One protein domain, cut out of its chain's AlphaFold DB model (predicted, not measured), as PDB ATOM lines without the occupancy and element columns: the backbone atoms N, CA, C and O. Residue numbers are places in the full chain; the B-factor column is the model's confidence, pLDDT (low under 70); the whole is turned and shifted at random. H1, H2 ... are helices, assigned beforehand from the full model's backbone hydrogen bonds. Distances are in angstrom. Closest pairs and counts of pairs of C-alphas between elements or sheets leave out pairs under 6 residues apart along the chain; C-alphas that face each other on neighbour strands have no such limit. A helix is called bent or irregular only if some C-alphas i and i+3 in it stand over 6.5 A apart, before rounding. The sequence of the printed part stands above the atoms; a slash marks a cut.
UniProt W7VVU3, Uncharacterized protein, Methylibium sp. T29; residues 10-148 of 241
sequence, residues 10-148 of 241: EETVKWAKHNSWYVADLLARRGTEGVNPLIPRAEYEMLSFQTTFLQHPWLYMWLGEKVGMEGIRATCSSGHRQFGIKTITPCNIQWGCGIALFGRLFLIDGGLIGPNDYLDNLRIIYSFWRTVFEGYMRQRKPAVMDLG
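AT A GLANCE: This is residues 10 to 148 of the 241 residues of an uncharacterized protein of Methylibium sp. T29 (UniProt W7VVU3). A helical hairpin, H4 and H5, makes the middle layer, with H1 crossing one side and H2 and arm H3a on the other. Arm H3b packs on the last part of H5. The 139 printed residues, all helix by class, have six named helices, H1 to H6; they are compact, radius of gyration of the C-alphas 15.2 A, spanning 40 by 35 by 28 A.

HOW THE PARTS SIT: H1, residues 10 to 29, touches H5, residues 119 to 136, with residues 12 to 15 alone; C-alphas 12 and 123 are closest, 6.0 A. H2, residues 41 to 55, touches H4, residues 88 to 109, at 90 degrees, about perpendicular; C-alphas 50 and 103 are closest, 3.8 A. H3, residues 57 to 80, one helix by its hydrogen bonds, is bent: C-alphas 66 and 69 are 9.4 A apart, and arms H3a, residues 57 to 66, and H3b, residues 69 to 80, stand at 89 degrees. H3a touches H5, closest C-alphas 57 and 121, 5.7 A. H3b touches H5, closest C-alphas 73 and 135, 4.2 A. The hairpin H4 and H5 touches at a shallow tilt of 27 degrees, opposite ways; C-alphas 97 and 129 are closest, 5.9 A. H6, residues 144 to 147, touches no helix. Every O i to N i+4 pair is within hydrogen-bond range in H2, H3a, H4 and H5, 15 of 16 in H1 and 6 of 8 in H3b.

IN THESE COORDINATES: H1 runs 29.0 A from C-alpha 10 at (-8.773, -37.059, 35.718), H4 30.4 A and H5 25.5 A. H6 ends at C-alpha 147, (-24.166, -38.062, 52.826).

THE WHOLE: The farthest C-alphas, 81 and 111, are 44.9 A apart. The printed part has no cut; the link H1 to H2 is long. pLDDT is under 70 at residues 26 to 39, 83 to 95, 139 and 142.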
ATOM      1  N   GLU A  10      -8.438 -38.325  35.059       91.81
ATOM      2  CA  GLU A  10      -8.773 -37.059  35.718       91.81
ATOM      3  C   GLU A  10      -9.795 -37.250  36.852       91.81
ATOM      4  O   GLU A  10      -9.587 -36.781  37.974       91.81
ATOM      5  N   GLU A  11     -10.866 -38.005  36.589       90.12
ATOM      6  CA  GLU A  11     -11.876 -38.338  37.595       90.12
ATOM      7  C   GLU A  11     -11.268 -39.200  38.715       90.12
ATOM      8  O   GLU A  11     -11.496 -38.930  39.893       90.12
ATOM      9  N   THR A  12     -10.398 -40.151  38.366       90.00
ATOM     10  CA  THR A  12      -9.687 -41.011  39.329       90.00
ATOM     11  C   THR A  12      -8.825 -40.185  40.282       90.00
ATOM     12  O   THR A  12      -8.858 -40.387  41.494       90.00
ATOM     13  N   VAL A  13      -8.076 -39.210  39.762       88.06
ATOM     14  CA  VAL A  13      -7.244 -38.311  40.576       88.06
ATOM     15  C   VAL A  13      -8.107 -37.430  41.480       88.06
ATOM     16  O   VAL A  13      -7.740 -37.187  42.632       88.06
ATOM     17  N   LYS A  14      -9.269 -36.969  41.001       88.06
ATOM     18  CA  LYS A  14     -10.227 -36.217  41.824       88.06
ATOM     19  C   LYS A  14     -10.734 -37.061  42.997       88.06
ATOM     20  O   LYS A  14     -10.724 -36.581  44.129       88.06
ATOM     21  N   TRP A  15     -11.117 -38.313  42.740       86.75
ATOM     22  CA  TRP A  15     -11.523 -39.262  43.780       86.75
ATOM     23  C   TRP A  15     -10.382 -39.561  44.757       86.75
ATOM     24  O   TRP A  15     -10.610 -39.557  45.962       86.75
ATOM     25  N   ALA A  16      -9.150 -39.726  44.270       84.75
ATOM     26  CA  ALA A  16      -7.971 -39.948  45.109       84.75
ATOM     27  C   ALA A  16      -7.708 -38.799  46.088       84.75
ATOM     28  O   ALA A  16      -7.482 -39.030  47.277       84.75
ATOM     29  N   LYS A  17      -7.785 -37.553  45.607       83.69
ATOM     30  CA  LYS A  17      -7.645 -36.363  46.454       83.69
ATOM     31  C   LYS A  17      -8.755 -36.292  47.497       83.69
ATOM     32  O   LYS A  17      -8.469 -36.091  48.671       83.69
ATOM     33  N   HIS A  18     -10.002 -36.509  47.089       81.81
ATOM     34  CA  HIS A  18     -11.138 -36.484  48.012       81.81
ATOM     35  C   HIS A  18     -11.049 -37.594  49.067       81.81
ATOM     36  O   HIS A  18     -11.277 -37.354  50.247       81.81
ATOM     37  N   ASN A  19     -10.602 -38.789  48.676       79.31
ATOM     38  CA  ASN A  19     -10.414 -39.905  49.596       79.31
ATOM     39  C   ASN A  19      -9.333 -39.644  50.653       79.31
ATOM     40  O   ASN A  19      -9.463 -40.111  51.778       79.31
ATOM     41  N   SER A  20      -8.285 -38.879  50.334       77.19
ATOM     42  CA  SER A  20      -7.276 -38.510  51.340       77.19
ATOM     43  C   SER A  20      -7.876 -37.713  52.508       77.19
ATOM     44  O   SER A  20      -7.485 -37.921  53.655       77.19
ATOM     45  N   TRP A  21      -8.893 -36.884  52.238       79.12
ATOM     46  CA  TRP A  21      -9.650 -36.196  53.282       79.12
ATOM     47  C   TRP A  21     -10.461 -37.175  54.134       79.12
ATOM     48  O   TRP A  21     -10.471 -37.032  55.349       79.12
ATOM     49  N   TYR A  22     -11.068 -38.208  53.539       74.44
ATOM     50  CA  TYR A  22     -11.764 -39.255  54.299       74.44
ATOM     51  C   TYR A  22     -10.870 -40.016  55.242       74.44
ATOM     52  O   TYR A  22     -11.282 -40.308  56.355       74.44
ATOM     53  N   VAL A  23      -9.665 -40.358  54.795       73.06
ATOM     54  CA  VAL A  23      -8.709 -41.071  55.640       73.06
ATOM     55  C   VAL A  23      -8.364 -40.203  56.839       73.06
ATOM     56  O   VAL A  23      -8.438 -40.669  57.970       73.06
ATOM     57  N   ALA A  24      -8.068 -38.924  56.599       72.62
ATOM     58  CA  ALA A  24      -7.794 -37.972  57.663       72.62
ATOM     59  C   ALA A  24      -8.999 -37.791  58.601       72.62
ATOM     60  O   ALA A  24      -8.825 -37.822  59.810       72.62
ATOM     61  N   ASP A  25     -10.214 -37.641  58.075       72.88
ATOM     62  CA  ASP A  25     -11.426 -37.449  58.876       72.88
ATOM     63  C   ASP A  25     -11.775 -38.699  59.703       72.88
ATOM     64  O   ASP A  25     -12.013 -38.598  60.907       72.88
ATOM     65  N   LEU A  26     -11.710 -39.885  59.090       68.75
ATOM     66  CA  LEU A  26     -11.953 -41.173  59.737       68.75
ATOM     67  C   LEU A  26     -10.926 -41.441  60.843       68.75
ATOM     68  O   LEU A  26     -11.333 -41.727  61.965       68.75
ATOM     69  N   LEU A  27      -9.627 -41.321  60.542       65.38
ATOM     70  CA  LEU A  27      -8.549 -41.587  61.500       65.38
ATOM     71  C   LEU A  27      -8.473 -40.518  62.602       65.38
ATOM     72  O   LEU A  27      -8.241 -40.854  63.757       65.38
ATOM     73  N   ALA A  28      -8.698 -39.237  62.284       59.94
ATOM     74  CA  ALA A  28      -8.585 -38.159  63.270       59.94
ATOM     75  C   ALA A  28      -9.810 -38.034  64.186       59.94
ATOM     76  O   ALA A  28      -9.672 -37.587  65.325       59.94
ATOM     77  N   ARG A  29     -11.018 -38.368  63.707       55.16
ATOM     78  CA  ARG A  29     -12.263 -38.174  64.479       55.16
ATOM     79  C   ARG A  29     -12.802 -39.437  65.119       55.16
ATOM     80  O   ARG A  29     -13.565 -39.343  66.080       55.16
ATOM     81  N   ARG A  30     -12.464 -40.613  64.596       52.91
ATOM     82  CA  ARG A  30     -12.937 -41.884  65.135       52.91
ATOM     83  C   ARG A  30     -11.709 -42.686  65.499       52.91
ATOM     84  O   ARG A  30     -11.048 -43.219  64.622       52.91
ATOM     85  N   GLY A  31     -11.435 -42.779  66.799       49.28
ATOM     86  CA  GLY A  31     -10.514 -43.763  67.360       49.28
ATOM     87  C   GLY A  31     -11.005 -45.174  67.042       49.28
ATOM     88  O   GLY A  31     -11.544 -45.871  67.897       49.28
ATOM     89  N   THR A  32     -10.868 -45.593  65.784       50.88
ATOM     90  CA  THR A  32     -10.969 -46.987  65.360       50.88
ATOM     91  C   THR A  32      -9.857 -47.800  66.015       50.88
ATOM     92  O   THR A  32      -9.987 -49.016  66.112       50.88
ATOM     93  N   GLU A  33      -8.827 -47.129  66.534       53.88
ATOM     94  CA  GLU A  33      -7.723 -47.624  67.349       53.88
ATOM     95  C   GLU A  33      -8.180 -48.043  68.756       53.88
ATOM     96  O   GLU A  33      -7.868 -47.433  69.776       53.88
ATOM     97  N   GLY A  34      -8.929 -49.140  68.830       53.66
ATOM     98  CA  GLY A  34      -8.866 -49.978  70.020       53.66
ATOM     99  C   GLY A  34      -7.552 -50.748  69.976       53.66
ATOM    100  O   GLY A  34      -7.358 -51.543  69.055       53.66
ATOM    101  N   VAL A  35      -6.657 -50.529  70.941       57.41
ATOM    102  CA  VAL A  35      -5.504 -51.417  71.140       57.41
ATOM    103  C   VAL A  35      -6.057 -52.765  71.586       57.41
ATOM    104  O   VAL A  35      -6.560 -52.896  72.701       57.41
ATOM    105  N   ASN A  36      -6.007 -53.758  70.703       60.09
ATOM    106  CA  ASN A  36      -6.284 -55.134  71.075       60.09
ATOM    107  C   ASN A  36      -4.966 -55.761  71.556       60.09
ATOM    108  O   ASN A  36      -4.097 -56.018  70.731       60.09
ATOM    109  N   PRO A  37      -4.775 -56.028  72.861       66.38
ATOM    110  CA  PRO A  37      -3.519 -56.597  73.355       66.38
ATOM    111  C   PRO A  37      -3.260 -58.022  72.839       66.38
ATOM    112  O   PRO A  37      -2.158 -58.535  73.008       66.38
ATOM    113  N   LEU A  38      -4.259 -58.674  72.229       67.19
ATOM    114  CA  LEU A  38      -4.133 -60.022  71.678       67.19
ATOM    115  C   LEU A  38      -3.525 -60.044  70.271       67.19
ATOM    116  O   LEU A  38      -3.026 -61.088  69.857       67.19
ATOM    117  N   ILE A  39      -3.596 -58.941  69.518       67.69
ATOM    118  CA  ILE A  39      -3.231 -58.908  68.096       67.69
ATOM    119  C   ILE A  39      -2.509 -57.589  67.795       67.69
ATOM    120  O   ILE A  39      -3.060 -56.534  68.111       67.69
ATOM    121  N   PRO A  40      -1.335 -57.607  67.130       74.00
ATOM    122  CA  PRO A  40      -0.688 -56.398  66.614       74.00
ATOM    123  C   PRO A  40      -1.486 -55.852  65.420       74.00
ATOM    124  O   PRO A  40      -1.160 -56.065  64.249       74.00
ATOM    125  N   ARG A  41      -2.636 -55.251  65.734       75.62
ATOM    126  CA  ARG A  41      -3.676 -54.903  64.769       75.62
ATOM    127  C   ARG A  41      -3.175 -53.879  63.762       75.62
ATOM    128  O   ARG A  41      -3.360 -54.091  62.570       75.62
ATOM    129  N   ALA A  42      -2.534 -52.809  64.226       76.06
ATOM    130  CA  ALA A  42      -2.066 -51.726  63.365       76.06
ATOM    131  C   ALA A  42      -1.040 -52.229  62.339       76.06
ATOM    132  O   ALA A  42      -1.128 -51.914  61.153       76.06
ATOM    133  N   GLU A  43      -0.103 -53.070  62.778       81.31
ATOM    134  CA  GLU A  43       0.937 -53.646  61.933       81.31
ATOM    135  C   GLU A  43       0.347 -54.603  60.890       81.31
ATOM    136  O   GLU A  43       0.680 -54.516  59.705       81.31
ATOM    137  N   TYR A  44      -0.557 -55.495  61.308       79.94
ATOM    138  CA  TYR A  44      -1.222 -56.423  60.392       79.94
ATOM    139  C   TYR A  44      -2.163 -55.707  59.410       79.94
ATOM    140  O   TYR A  44      -2.171 -56.045  58.223       79.94
ATOM    141  N   GLU A  45      -2.935 -54.716  59.866       79.75
ATOM    142  CA  GLU A  45      -3.808 -53.904  59.014       79.75
ATOM    143  C   GLU A  45      -2.976 -53.160  57.972       79.75
ATOM    144  O   GLU A  45      -3.223 -53.315  56.779       79.75
ATOM    145  N   MET A  46      -1.924 -52.448  58.389       82.31
ATOM    146  CA  MET A  46      -1.037 -51.735  57.471       82.31
ATOM    147  C   MET A  46      -0.485 -52.670  56.384       82.31
ATOM    148  O   MET A  46      -0.617 -52.369  55.196       82.31
ATOM    149  N   LEU A  47       0.073 -53.827  56.761       87.19
ATOM    150  CA  LEU A  47       0.590 -54.806  55.798       87.19
ATOM    151  C   LEU A  47      -0.506 -55.337  54.863       87.19
ATOM    152  O   LEU A  47      -0.297 -55.433  53.650       87.19
ATOM    153  N   SER A  48      -1.685 -55.650  55.398       85.69
ATOM    154  CA  SER A  48      -2.824 -56.148  54.618       85.69
ATOM    155  C   SER A  48      -3.317 -55.112  53.611       85.69
ATOM    156  O   SER A  48      -3.632 -55.441  52.465       85.69
ATOM    157  N   PHE A  49      -3.333 -53.840  54.004       87.94
ATOM    158  CA  PHE A  49      -3.789 -52.737  53.169       87.94
ATOM    159  C   PHE A  49      -2.832 -52.524  51.996       87.94
ATOM    160  O   PHE A  49      -3.255 -52.471  50.837       87.94
ATOM    161  N   GLN A  50      -1.529 -52.476  52.284       90.62
ATOM    162  CA  GLN A  50      -0.477 -52.358  51.271       90.62
ATOM    163  C   GLN A  50      -0.495 -53.547  50.299       90.62
ATOM    164  O   GLN A  50      -0.442 -53.360  49.082       90.62
ATOM    165  N   THR A  51      -0.643 -54.767  50.825       90.50
ATOM    166  CA  THR A  51      -0.732 -55.996  50.021       90.50
ATOM    167  C   THR A  51      -1.945 -55.962  49.095       90.50
ATOM    168  O   THR A  51      -1.820 -56.244  47.905       90.50
ATOM    169  N   THR A  52      -3.104 -55.533  49.601       88.94
ATOM    170  CA  THR A  52      -4.329 -55.412  48.797       88.94
ATOM    171  C   THR A  52      -4.147 -54.442  47.629       88.94
ATOM    172  O   THR A  52      -4.538 -54.759  46.505       88.94
ATOM    173  N   PHE A  53      -3.488 -53.303  47.857       91.75
ATOM    174  CA  PHE A  53      -3.205 -52.321  46.809       91.75
ATOM    175  C   PHE A  53      -2.256 -52.831  45.721       91.75
ATOM    176  O   PHE A  53      -2.477 -52.601  44.530       91.75
ATOM    177  N   LEU A  54      -1.172 -53.485  46.137       91.69
ATOM    178  CA  LEU A  54      -0.102 -53.895  45.233       91.69
ATOM    179  C   LEU A  54      -0.443 -55.186  44.489       91.69
ATOM    180  O   LEU A  54      -0.175 -55.292  43.294       91.69
ATOM    181  N   GLN A  55      -1.024 -56.164  45.186       90.06
ATOM    182  CA  GLN A  55      -1.112 -57.546  44.709       90.06
ATOM    183  C   GLN A  55      -2.517 -57.983  44.314       90.06
ATOM    184  O   GLN A  55      -2.645 -58.925  43.536       90.06
ATOM    185  N   HIS A  56      -3.567 -57.346  44.832       88.69
ATOM    186  CA  HIS A  56      -4.948 -57.793  44.644       88.69
ATOM    187  C   HIS A  56      -5.870 -56.945  43.738       88.69
ATOM    188  O   HIS A  56      -7.052 -57.287  43.664       88.69
ATOM    189  N   PRO A  57      -5.413 -55.946  42.942       88.50
ATOM    190  CA  PRO A  57      -6.283 -55.285  41.960       88.50
ATOM    191  C   PRO A  57      -6.952 -56.242  40.962       88.50
ATOM    192  O   PRO A  57      -8.052 -55.980  40.472       88.50
ATOM    193  N   TRP A  58      -6.308 -57.376  40.675       88.50
ATOM    194  CA  TRP A  58      -6.851 -58.403  39.790       88.50
ATOM    195  C   TRP A  58      -8.146 -59.030  40.321       88.50
ATOM    196  O   TRP A  58      -8.932 -59.508  39.510       88.50
ATOM    197  N   LEU A  59      -8.410 -59.011  41.635       87.25
ATOM    198  CA  LEU A  59      -9.671 -59.518  42.190       87.25
ATOM    199  C   LEU A  59     -10.858 -58.690  41.687       87.25
ATOM    200  O   LEU A  59     -11.868 -59.257  41.277       87.25
ATOM    201  N   TYR A  60     -10.723 -57.363  41.644       87.06
ATOM    202  CA  TYR A  60     -11.770 -56.478  41.122       87.06
ATOM    203  C   TYR A  60     -11.975 -56.678  39.619       87.06
ATOM    204  O   TYR A  60     -13.111 -56.706  39.147       87.06
ATOM    205  N   MET A  61     -10.881 -56.875  38.876       87.56
ATOM    206  CA  MET A  61     -10.940 -57.224  37.454       87.56
ATOM    207  C   MET A  61     -11.675 -58.546  37.244       87.56
ATOM    208  O   MET A  61     -12.602 -58.615  36.444       87.56
ATOM    209  N   TRP A  62     -11.300 -59.574  38.000       88.94
ATOM    210  CA  TRP A  62     -11.890 -60.903  37.925       88.94
ATOM    211  C   TRP A  62     -13.386 -60.881  38.266       88.94
ATOM    212  O   TRP A  62     -14.189 -61.459  37.535       88.94
ATOM    213  N   LEU A  63     -13.789 -60.152  39.311       85.38
ATOM    214  CA  LEU A  63     -15.202 -59.940  39.643       85.38
ATOM    215  C   LEU A  63     -15.944 -59.211  38.514       85.38
ATOM    216  O   LEU A  63     -17.024 -59.644  38.108       85.38
ATOM    217  N   GLY A  64     -15.348 -58.150  37.963       86.31
ATOM    218  CA  GLY A  64     -15.896 -57.410  36.827       86.31
ATOM    219  C   GLY A  64     -16.042 -58.263  35.562       86.31
ATOM    220  O   GLY A  64     -17.000 -58.088  34.816       86.31
ATOM    221  N   GLU A  65     -15.146 -59.221  35.331       88.81
ATOM    222  CA  GLU A  65     -15.233 -60.171  34.215       88.81
ATOM    223  C   GLU A  65     -16.290 -61.259  34.438       88.81
ATOM    224  O   GLU A  65     -16.946 -61.680  33.485       88.81
ATOM    225  N   LYS A  66     -16.457 -61.740  35.676       88.06
ATOM    226  CA  LYS A  66     -17.384 -62.836  35.996       88.06
ATOM    227  C   LYS A  66     -18.829 -62.391  36.144       88.06
ATOM    228  O   LYS A  66     -19.725 -63.111  35.716       88.06
ATOM    229  N   VAL A  67     -19.044 -61.242  36.773       84.81
ATOM    230  CA  VAL A  67     -20.376 -60.763  37.163       84.81
ATOM    231  C   VAL A  67     -20.795 -59.542  36.339       84.81
ATOM    232  O   VAL A  67     -21.986 -59.302  36.148       84.81
ATOM    233  N   GLY A  68     -19.831 -58.785  35.803       87.94
ATOM    234  CA  GLY A  68     -20.091 -57.498  35.162       87.94
ATOM    235  C   GLY A  68     -20.414 -56.396  36.174       87.94
ATOM    236  O   GLY A  68     -20.890 -56.657  37.280       87.94
ATOM    237  N   MET A  69     -20.191 -55.137  35.788       84.75
ATOM    238  CA  MET A  69     -20.450 -53.992  36.677       84.75
ATOM    239  C   MET A  69     -21.924 -53.852  37.044       84.75
ATOM    240  O   MET A  69     -22.240 -53.527  38.184       84.75
ATOM    241  N   GLU A  70     -22.830 -54.165  36.117       87.06
ATOM    242  CA  GLU A  70     -24.265 -54.140  36.406       87.06
ATOM    243  C   GLU A  70     -24.672 -55.254  37.381       87.06
ATOM    244  O   GLU A  70     -25.458 -55.015  38.291       87.06
ATOM    245  N   GLY A  71     -24.085 -56.449  37.270       86.12
ATOM    246  CA  GLY A  71     -24.338 -57.527  38.226       86.12
ATOM    247  C   GLY A  71     -23.786 -57.216  39.622       86.12
ATOM    248  O   GLY A  71     -24.437 -57.513  40.625       86.12
ATOM    249  N   ILE A  72     -22.624 -56.554  39.703       83.25
ATOM    250  CA  ILE A  72     -22.068 -56.046  40.967       83.25
ATOM    251  C   ILE A  72     -23.009 -55.002  41.571       83.25
ATOM    252  O   ILE A  72     -23.365 -55.114  42.744       83.25
ATOM    253  N   ARG A  73     -23.460 -54.026  40.771       84.12
ATOM    254  CA  ARG A  73     -24.412 -52.997  41.203       84.12
ATOM    255  C   ARG A  73     -25.704 -53.626  41.726       84.12
ATOM    256  O   ARG A  73     -26.088 -53.335  42.853       84.12
ATOM    257  N   ALA A  74     -26.313 -54.536  40.966       83.69
ATOM    258  CA  ALA A  74     -27.540 -55.233  41.349       83.69
ATOM    259  C   ALA A  74     -27.372 -56.056  42.637       83.69
ATOM    260  O   ALA A  74     -28.241 -56.037  43.510       83.69
ATOM    261  N   THR A  75     -26.229 -56.733  42.796       81.75
ATOM    262  CA  THR A  75     -25.896 -57.447  44.038       81.75
ATOM    263  C   THR A  75     -25.835 -56.477  45.212       81.75
ATOM    264  O   THR A  75     -26.430 -56.744  46.255       81.75
ATOM    265  N   CYS A  76     -25.194 -55.322  45.033       80.56
ATOM    266  CA  CYS A  76     -25.099 -54.307  46.075       80.56
ATOM    267  C   CYS A  76     -26.454 -53.665  46.413       80.56
ATOM    268  O   CYS A  76     -26.719 -53.381  47.578       80.56
ATOM    269  N   SER A  77     -27.334 -53.491  45.426       82.25
ATOM    270  CA  SER A  77     -28.688 -52.963  45.637       82.25
ATOM    271  C   SER A  77     -29.631 -53.953  46.323       82.25
ATOM    272  O   SER A  77     -30.628 -53.554  46.914       82.25
ATOM    273  N   SER A  78     -29.333 -55.255  46.312       78.75
ATOM    274  CA  SER A  78     -30.190 -56.238  46.991       78.75
ATOM    275  C   SER A  78     -30.271 -56.039  48.515       78.75
ATOM    276  O   SER A  78     -31.263 -56.438  49.128       78.75
ATOM    277  N   GLY A  79     -29.283 -55.362  49.112       76.12
ATOM    278  CA  GLY A  79     -29.289 -54.967  50.523       76.12
ATOM    279  C   GLY A  79     -30.371 -53.942  50.888       76.12
ATOM    280  O   GLY A  79     -30.617 -53.716  52.062       76.12
ATOM    281  N   HIS A  80     -31.066 -53.339  49.922       84.25
ATOM    282  CA  HIS A  80     -32.140 -52.377  50.214       84.25
ATOM    283  C   HIS A  80     -33.401 -53.028  50.794       84.25
ATOM    284  O   HIS A  80     -34.228 -52.342  51.389       84.25
ATOM    285  N   ARG A  81     -33.547 -54.348  50.614       84.06
ATOM    286  CA  ARG A  81     -34.726 -55.116  51.049       84.06
ATOM    287  C   ARG A  81     -34.411 -56.385  51.834       84.06
ATOM    288  O   ARG A  81     -35.327 -57.016  52.347       84.06
ATOM    289  N   GLN A  82     -33.155 -56.824  51.858       74.38
ATOM    290  CA  GLN A  82     -32.757 -58.086  52.483       74.38
ATOM    291  C   GLN A  82     -31.936 -57.800  53.739       74.38
ATOM    292  O   GLN A  82     -30.881 -57.177  53.646       74.38
ATOM    293  N   PHE A  83     -32.428 -58.278  54.884       68.62
ATOM    294  CA  PHE A  83     -31.729 -58.218  56.167       68.62
ATOM    295  C   PHE A  83     -30.621 -59.275  56.238       68.62
ATOM    296  O   PHE A  83     -30.809 -60.418  55.808       68.62
ATOM    297  N   GLY A  84     -29.471 -58.892  56.799       62.31
ATOM    298  CA  GLY A  84     -28.250 -59.705  56.822       62.31
ATOM    299  C   GLY A  84     -27.546 -59.822  55.459       62.31
ATOM    300  O   GLY A  84     -28.130 -59.517  54.426       62.31
ATOM    301  N   ILE A  85     -26.281 -60.282  55.464       52.34
ATOM    302  CA  ILE A  85     -25.410 -60.691  54.326       52.34
ATOM    303  C   ILE A  85     -25.171 -59.637  53.217       52.34
ATOM    304  O   ILE A  85     -24.033 -59.331  52.848       52.34
ATOM    305  N   LYS A  86     -26.225 -59.056  52.647       52.59
ATOM    306  CA  LYS A  86     -26.210 -58.254  51.419       52.59
ATOM    307  C   LYS A  86     -26.185 -56.746  51.644       52.59
ATOM    308  O   LYS A  86     -25.861 -56.023  50.711       52.59
ATOM    309  N   THR A  87     -26.445 -56.274  52.862       48.78
ATOM    310  CA  THR A  87     -26.072 -54.929  53.342       48.78
ATOM    311  C   THR A  87     -24.590 -54.855  53.714       48.78
ATOM    312  O   THR A  87     -23.935 -53.844  53.463       48.78
ATOM    313  N   ILE A  88     -24.035 -55.950  54.242       50.41
ATOM    314  CA  ILE A  88     -22.620 -56.051  54.614       50.41
ATOM    315  C   ILE A  88     -21.727 -56.331  53.409       50.41
ATOM    316  O   ILE A  88     -20.622 -55.818  53.371       50.41
ATOM    317  N   THR A  89     -22.180 -57.047  52.377       54.66
ATOM    318  CA  THR A  89     -21.364 -57.259  51.164       54.66
ATOM    319  C   THR A  89     -20.903 -55.931  50.532       54.66
ATOM    320  O   THR A  89     -19.714 -55.799  50.258       54.66
ATOM    321  N   PRO A  90     -21.742 -54.891  50.386       53.06
ATOM    322  CA  PRO A  90     -21.289 -53.577  49.940       53.06
ATOM    323  C   PRO A  90     -20.445 -52.809  50.944       53.06
ATOM    324  O   PRO A  90     -19.536 -52.113  50.512       53.06
ATOM    325  N   CYS A  91     -20.694 -52.947  52.251       54.69
ATOM    326  CA  CYS A  91     -19.826 -52.387  53.291       54.69
ATOM    327  C   CYS A  91     -18.434 -53.050  53.248       54.69
ATOM    328  O   CYS A  91     -17.421 -52.370  53.263       54.69
ATOM    329  N   ASN A  92     -18.362 -54.368  53.068       61.78
ATOM    330  CA  ASN A  92     -17.136 -55.163  52.971       61.78
ATOM    331  C   ASN A  92     -16.398 -54.914  51.665       61.78
ATOM    332  O   ASN A  92     -15.174 -54.856  51.649       61.78
ATOM    333  N   ILE A  93     -17.127 -54.750  50.565       61.72
ATOM    334  CA  ILE A  93     -16.540 -54.368  49.289       61.72
ATOM    335  C   ILE A  93     -16.078 -52.903  49.335       61.72
ATOM    336  O   ILE A  93     -14.994 -52.601  48.834       61.72
ATOM    337  N   GLN A  94     -16.841 -52.005  49.973       62.50
ATOM    338  CA  GLN A  94     -16.421 -50.633  50.271       62.50
ATOM    339  C   GLN A  94     -15.118 -50.652  51.064       62.50
ATOM    340  O   GLN A  94     -14.158 -50.007  50.654       62.50
ATOM    341  N   TRP A  95     -15.076 -51.386  52.177       68.31
ATOM    342  CA  TRP A  95     -13.889 -51.508  53.011       68.31
ATOM    343  C   TRP A  95     -12.754 -52.140  52.226       68.31
ATOM    344  O   TRP A  95     -11.670 -51.591  52.249       68.31
ATOM    345  N   GLY A  96     -12.990 -53.189  51.438       70.94
ATOM    346  CA  GLY A  96     -11.976 -53.794  50.576       70.94
ATOM    347  C   GLY A  96     -11.357 -52.799  49.589       70.94
ATOM    348  O   GLY A  96     -10.141 -52.789  49.416       70.94
ATOM    349  N   CYS A  97     -12.159 -51.925  48.969       77.81
ATOM    350  CA  CYS A  97     -11.650 -50.866  48.089       77.81
ATOM    351  C   CYS A  97     -10.935 -49.753  48.875       77.81
ATOM    352  O   CYS A  97      -9.855 -49.312  48.483       77.81
ATOM    353  N   GLY A  98     -11.517 -49.311  49.992       77.62
ATOM    354  CA  GLY A  98     -10.962 -48.274  50.863       77.62
ATOM    355  C   GLY A  98      -9.625 -48.674  51.480       77.62
ATOM    356  O   GLY A  98      -8.670 -47.906  51.427       77.62
ATOM    357  N   ILE A  99      -9.530 -49.910  51.960       79.31
ATOM    358  CA  ILE A  99      -8.337 -50.540  52.530       79.31
ATOM    359  C   ILE A  99      -7.188 -50.538  51.524       79.31
ATOM    360  O   ILE A  99      -6.082 -50.119  51.861       79.31
ATOM    361  N   ALA A 100      -7.437 -50.931  50.272       85.44
ATOM    362  CA  ALA A 100      -6.412 -50.857  49.234       85.44
ATOM    363  C   ALA A 100      -5.896 -49.414  49.061       85.44
ATOM    364  O   ALA A 100      -4.706 -49.164  48.885       85.44
ATOM    365  N   LEU A 101      -6.771 -48.420  49.171       87.31
ATOM    366  CA  LEU A 101      -6.378 -47.022  49.006       87.31
ATOM    367  C   LEU A 101      -5.673 -46.450  50.239       87.31
ATOM    368  O   LEU A 101      -4.792 -45.606  50.079       87.31
ATOM    369  N   PHE A 102      -5.974 -46.948  51.439       84.62
ATOM    370  CA  PHE A 102      -5.184 -46.668  52.643       84.62
ATOM    371  C   PHE A 102      -3.778 -47.255  52.506       84.62
ATOM    372  O   PHE A 102      -2.794 -46.566  52.762       84.62
ATOM    373  N   GLY A 103      -3.676 -48.481  51.987       88.25
ATOM    374  CA  GLY A 103      -2.404 -49.127  51.675       88.25
ATOM    375  C   GLY A 103      -1.530 -48.278  50.761       88.25
ATOM    376  O   GLY A 103      -0.352 -48.077  51.044       88.25
ATOM    377  N   ARG A 104      -2.120 -47.698  49.708       89.94
ATOM    378  CA  ARG A 104      -1.421 -46.749  48.831       89.94
ATOM    379  C   ARG A 104      -0.892 -45.530  49.585       89.94
ATOM    380  O   ARG A 104       0.231 -45.112  49.325       89.94
ATOM    381  N   LEU A 105      -1.692 -44.937  50.474       88.00
ATOM    382  CA  LEU A 105      -1.265 -43.769  51.248       88.00
ATOM    383  C   LEU A 105      -0.089 -44.112  52.166       88.00
ATOM    384  O   LEU A 105       0.881 -43.364  52.174       88.00
ATOM    385  N   PHE A 106      -0.115 -45.269  52.834       86.56
ATOM    386  CA  PHE A 106       1.013 -45.734  53.646       86.56
ATOM    387  C   PHE A 106       2.280 -45.993  52.821       86.56
ATOM    388  O   PHE A 106       3.374 -45.673  53.270       86.56
ATOM    389  N   LEU A 107       2.156 -46.539  51.607       91.50
ATOM    390  CA  LEU A 107       3.309 -46.747  50.719       91.50
ATOM    391  C   LEU A 107       3.928 -45.424  50.248       91.50
ATOM    392  O   LEU A 107       5.147 -45.344  50.110       91.50
ATOM    393  N   ILE A 108       3.102 -44.402  49.996       91.00
ATOM    394  CA  ILE A 108       3.573 -43.060  49.620       91.00
ATOM    395  C   ILE A 108       4.247 -42.377  50.808       91.00
ATOM    396  O   ILE A 108       5.342 -41.844  50.652       91.00
ATOM    397  N   ASP A 109       3.612 -42.407  51.980       88.06
ATOM    398  CA  ASP A 109       4.148 -41.805  53.205       88.06
ATOM    399  C   ASP A 109       5.472 -42.463  53.625       88.06
ATOM    400  O   ASP A 109       6.448 -41.782  53.928       88.06
ATOM    401  N   GLY A 110       5.559 -43.791  53.500       90.31
ATOM    402  CA  GLY A 110       6.790 -44.555  53.707       90.31
ATOM    403  C   GLY A 110       7.853 -44.389  52.611       90.31
ATOM    404  O   GLY A 110       8.902 -45.024  52.696       90.31
ATOM    405  N   GLY A 111       7.603 -43.585  51.569       93.56
ATOM    406  CA  GLY A 111       8.549 -43.331  50.478       93.56
ATOM    407  C   GLY A 111       8.834 -44.533  49.570       93.56
ATOM    408  O   GLY A 111       9.823 -44.524  48.839       93.56
ATOM    409  N   LEU A 112       7.994 -45.572  49.613       94.25
ATOM    410  CA  LEU A 112       8.162 -46.804  48.834       94.25
ATOM    411  C   LEU A 112       7.636 -46.672  47.402       94.25
ATOM    412  O   LEU A 112       8.129 -47.354  46.507       94.25
ATOM    413  N   ILE A 113       6.635 -45.812  47.190       94.50
ATOM    414  CA  ILE A 113       6.085 -45.490  45.868       94.50
ATOM    415  C   ILE A 113       5.858 -43.981  45.742       94.50
ATOM    416  O   ILE A 113       5.587 -43.287  46.723       94.50
ATOM    417  N   GLY A 114       5.915 -43.464  44.520       91.56
ATOM    418  CA  GLY A 114       5.555 -42.093  44.191       91.56
ATOM    419  C   GLY A 114       4.042 -41.887  43.993       91.56
ATOM    420  O   GLY A 114       3.295 -42.832  43.722       91.56
ATOM    421  N   PRO A 115       3.552 -40.632  44.025       87.19
ATOM    422  CA  PRO A 115       2.138 -40.315  43.790       87.19
ATOM    423  C   PRO A 115       1.604 -40.717  42.407       87.19
ATOM    424  O   PRO A 115       0.392 -40.840  42.240       87.19
ATOM    425  N   ASN A 116       2.480 -40.906  41.423       89.69
ATOM    426  CA  ASN A 116       2.108 -41.283  40.058       89.69
ATOM    427  C   ASN A 116       2.370 -42.765  39.754       89.69
ATOM    428  O   ASN A 116       2.166 -43.191  38.620       89.69
ATOM    429  N   ASP A 117       2.796 -43.550  40.742       91.88
ATOM    430  CA  ASP A 117       2.996 -44.983  40.559       91.88
ATOM    431  C   ASP A 117       1.663 -45.733  40.686       91.88
ATOM    432  O   ASP A 117       0.733 -45.298  41.376       91.88
ATOM    433  N   TYR A 118       1.568 -46.883  40.010       92.25
ATOM    434  CA  TYR A 118       0.409 -47.786  40.057       92.25
ATOM    435  C   TYR A 118      -0.939 -47.115  39.709       92.25
ATOM    436  O   TYR A 118      -1.981 -47.457  40.274       92.25
ATOM    437  N   LEU A 119      -0.945 -46.172  38.755       90.69
ATOM    438  CA  LEU A 119      -2.172 -45.488  38.316       90.69
ATOM    439  C   LEU A 119      -3.235 -46.453  37.781       90.69
ATOM    440  O   LEU A 119      -4.421 -46.213  37.986       90.69
ATOM    441  N   ASP A 120      -2.846 -47.555  37.145       90.25
ATOM    442  CA  ASP A 120      -3.815 -48.546  36.671       90.25
ATOM    443  C   ASP A 120      -4.511 -49.264  37.832       90.25
ATOM    444  O   ASP A 120      -5.738 -49.374  37.821       90.25
ATOM    445  N   ASN A 121      -3.779 -49.645  38.887       91.69
ATOM    446  CA  ASN A 121      -4.376 -50.205  40.109       91.69
ATOM    447  C   ASN A 121      -5.365 -49.210  40.722       91.69
ATOM    448  O   ASN A 121      -6.486 -49.576  41.072       91.69
ATOM    449  N   LEU A 122      -4.963 -47.938  40.797       90.94
ATOM    450  CA  LEU A 122      -5.794 -46.849  41.302       90.94
ATOM    451  C   LEU A 122      -7.107 -46.732  40.515       90.94
ATOM    452  O   LEU A 122      -8.184 -46.663  41.107       90.94
ATOM    453  N   ARG A 123      -7.023 -46.756  39.181       91.94
ATOM    454  CA  ARG A 123      -8.187 -46.690  38.288       91.94
ATOM    455  C   ARG A 123      -9.087 -47.905  38.448       91.94
ATOM    456  O   ARG A 123     -10.300 -47.733  38.524       91.94
ATOM    457  N   ILE A 124      -8.527 -49.110  38.529       91.44
ATOM    458  CA  ILE A 124      -9.288 -50.349  38.733       91.44
ATOM    459  C   ILE A 124     -10.087 -50.268  40.037       91.44
ATOM    460  O   ILE A 124     -11.310 -50.427  40.020       91.44
ATOM    461  N   ILE A 125      -9.411 -49.952  41.146       90.31
ATOM    462  CA  ILE A 125     -10.023 -49.904  42.477       90.31
ATOM    463  C   ILE A 125     -11.115 -48.832  42.534       90.31
ATOM    464  O   ILE A 125     -12.220 -49.123  42.983       90.31
ATOM    465  N   TYR A 126     -10.864 -47.615  42.035       89.38
ATOM    466  CA  TYR A 126     -11.880 -46.557  42.064       89.38
ATOM    467  C   TYR A 126     -13.069 -46.818  41.143       89.38
ATOM    468  O   TYR A 126     -14.195 -46.458  41.486       89.38
ATOM    469  N   SER A 127     -12.849 -47.464  40.000       88.50
ATOM    470  CA  SER A 127     -13.947 -47.858  39.111       88.50
ATOM    471  C   SER A 127     -14.867 -48.856  39.805       88.50
ATOM    472  O   SER A 127     -16.088 -48.709  39.761       88.50
ATOM    473  N   PHE A 128     -14.276 -49.832  40.496       87.94
ATOM    474  CA  PHE A 128     -15.017 -50.821  41.266       87.94
ATOM    475  C   PHE A 128     -15.737 -50.191  42.464       87.94
ATOM    476  O   PHE A 128     -16.940 -50.395  42.628       87.94
ATOM    477  N   TRP A 129     -15.033 -49.356  43.240       85.94
ATOM    478  CA  TRP A 129     -15.599 -48.592  44.355       85.94
ATOM    479  C   TRP A 129     -16.839 -47.823  43.893       85.94
ATOM    480  O   TRP A 129     -17.911 -47.982  44.478       85.94
ATOM    481  N   ARG A 130     -16.729 -47.027  42.820       86.25
ATOM    482  CA  ARG A 130     -17.842 -46.216  42.309       86.25
ATOM    483  C   ARG A 130     -19.091 -47.059  42.058       86.25
ATOM    484  O   ARG A 130     -20.168 -46.681  42.501       86.25
ATOM    485  N   THR A 131     -18.956 -48.198  41.386       86.44
ATOM    486  CA  THR A 131     -20.095 -49.068  41.059       86.44
ATOM    487  C   THR A 131     -20.744 -49.692  42.289       86.44
ATOM    488  O   THR A 131     -21.969 -49.798  42.349       86.44
ATOM    489  N   VAL A 132     -19.945 -50.070  43.283       83.19
ATOM    490  CA  VAL A 132     -20.448 -50.612  44.552       83.19
ATOM    491  C   VAL A 132     -21.272 -49.560  45.287       83.19
ATOM    492  O   VAL A 132     -22.372 -49.851  45.749       83.19
ATOM    493  N   PHE A 133     -20.786 -48.319  45.327       81.62
ATOM    494  CA  PHE A 133     -21.490 -47.200  45.957       81.62
ATOM    495  C   PHE A 133     -22.754 -46.793  45.211       81.62
ATOM    496  O   PHE A 133     -23.783 -46.558  45.843       81.62
ATOM    497  N   GLU A 134     -22.712 -46.776  43.879       83.75
ATOM    498  CA  GLU A 134     -23.905 -46.574  43.059       83.75
ATOM    499  C   GLU A 134     -24.985 -47.609  43.379       83.75
ATOM    500  O   GLU A 134     -26.152 -47.251  43.498       83.75
ATOM    501  N   GLY A 135     -24.600 -48.878  43.539       83.38
ATOM    502  CA  GLY A 135     -25.536 -49.945  43.877       83.38
ATOM    503  C   GLY A 135     -26.061 -49.839  45.304       83.38
ATOM    504  O   GLY A 135     -27.265 -49.936  45.519       83.38
ATOM    505  N   TYR A 136     -25.177 -49.622  46.276       81.38
ATOM    506  CA  TYR A 136     -25.521 -49.679  47.694       81.38
ATOM    507  C   TYR A 136     -26.077 -48.374  48.251       81.38
ATOM    508  O   TYR A 136     -27.163 -48.365  48.815       81.38
ATOM    509  N   MET A 137     -25.377 -47.257  48.064       78.81
ATOM    510  CA  MET A 137     -25.825 -45.956  48.570       78.81
ATOM    511  C   MET A 137     -26.839 -45.281  47.644       78.81
ATOM    512  O   MET A 137     -27.345 -44.218  47.988       78.81
ATOM    513  N   ARG A 138     -27.116 -45.857  46.461       75.75
ATOM    514  CA  ARG A 138     -27.958 -45.263  45.397       75.75
ATOM    515  C   ARG A 138     -27.443 -43.912  44.899       75.75
ATOM    516  O   ARG A 138     -28.148 -43.176  44.211       75.75
ATOM    517  N   GLN A 139     -26.208 -43.568  45.248       69.81
ATOM    518  CA  GLN A 139     -25.614 -42.271  44.985       69.81
ATOM    519  C   GLN A 139     -24.217 -42.441  44.405       69.81
ATOM    520  O   GLN A 139     -23.451 -43.317  44.796       69.81
ATOM    521  N   ARG A 140     -23.851 -41.536  43.495       70.88
ATOM    522  CA  ARG A 140     -22.500 -41.432  42.918       70.88
ATOM    523  C   ARG A 140     -21.554 -40.652  43.829       70.88
ATOM    524  O   ARG A 140     -20.811 -39.785  43.371       70.88
ATOM    525  N   LYS A 141     -21.648 -40.899  45.132       74.19
ATOM    526  CA  LYS A 141     -20.829 -40.241  46.144       74.19
ATOM    527  C   LYS A 141     -19.731 -41.197  46.611       74.19
ATOM    528  O   LYS A 141     -20.017 -42.375  46.798       74.19
ATOM    529  N   PRO A 142     -18.483 -40.730  46.754       69.50
ATOM    530  CA  PRO A 142     -17.369 -41.593  47.128       69.50
ATOM    531  C   PRO A 142     -17.402 -42.097  48.581       69.50
ATOM    532  O   PRO A 142     -16.763 -43.109  48.851       69.50
ATOM    533  N   ALA A 143     -18.125 -41.466  49.516       74.25
ATOM    534  CA  ALA A 143     -18.290 -42.016  50.870       74.25
ATOM    535  C   ALA A 143     -19.609 -41.619  51.551       74.25
ATOM    536  O   ALA A 143     -20.227 -40.617  51.205       74.25
ATOM    537  N   VAL A 144     -19.971 -42.338  52.623       72.75
ATOM    538  CA  VAL A 144     -21.084 -41.978  53.530       72.75
ATOM    539  C   VAL A 144     -20.910 -40.593  54.175       72.75
ATOM    540  O   VAL A 144     -21.882 -39.936  54.534       72.75
ATOM    541  N   MET A 145     -19.669 -40.113  54.295       77.06
ATOM    542  CA  MET A 145     -19.363 -38.763  54.783       77.06
ATOM    543  C   MET A 145     -19.935 -37.676  53.864       77.06
ATOM    544  O   MET A 145     -20.390 -36.647  54.358       77.06
ATOM    545  N   ASP A 146     -20.006 -37.919  52.549       79.81
ATOM    546  CA  ASP A 146     -20.680 -37.004  51.612       79.81
ATOM    547  C   ASP A 146     -22.197 -36.961  51.807       79.81
ATOM    548  O   ASP A 146     -22.859 -36.062  51.290       79.81
ATOM    549  N   LEU A 147     -22.748 -37.956  52.503       78.00
ATOM    550  CA  LEU A 147     -24.166 -38.062  52.826       78.00
ATOM    551  C   LEU A 147     -24.476 -37.436  54.189       78.00
ATOM    552  O   LEU A 147     -25.560 -37.625  54.721       78.00
ATOM    553  N   GLY A 148     -23.527 -36.721  54.803       82.50
ATOM    554  CA  GLY A 148     -23.729 -36.143  56.131       82.50
ATOM    555  C   GLY A 148     -23.907 -37.203  57.219       82.50
ATOM    556  O   GLY A 148     -24.580 -36.945  58.212       82.50
TER     557      GLY A 148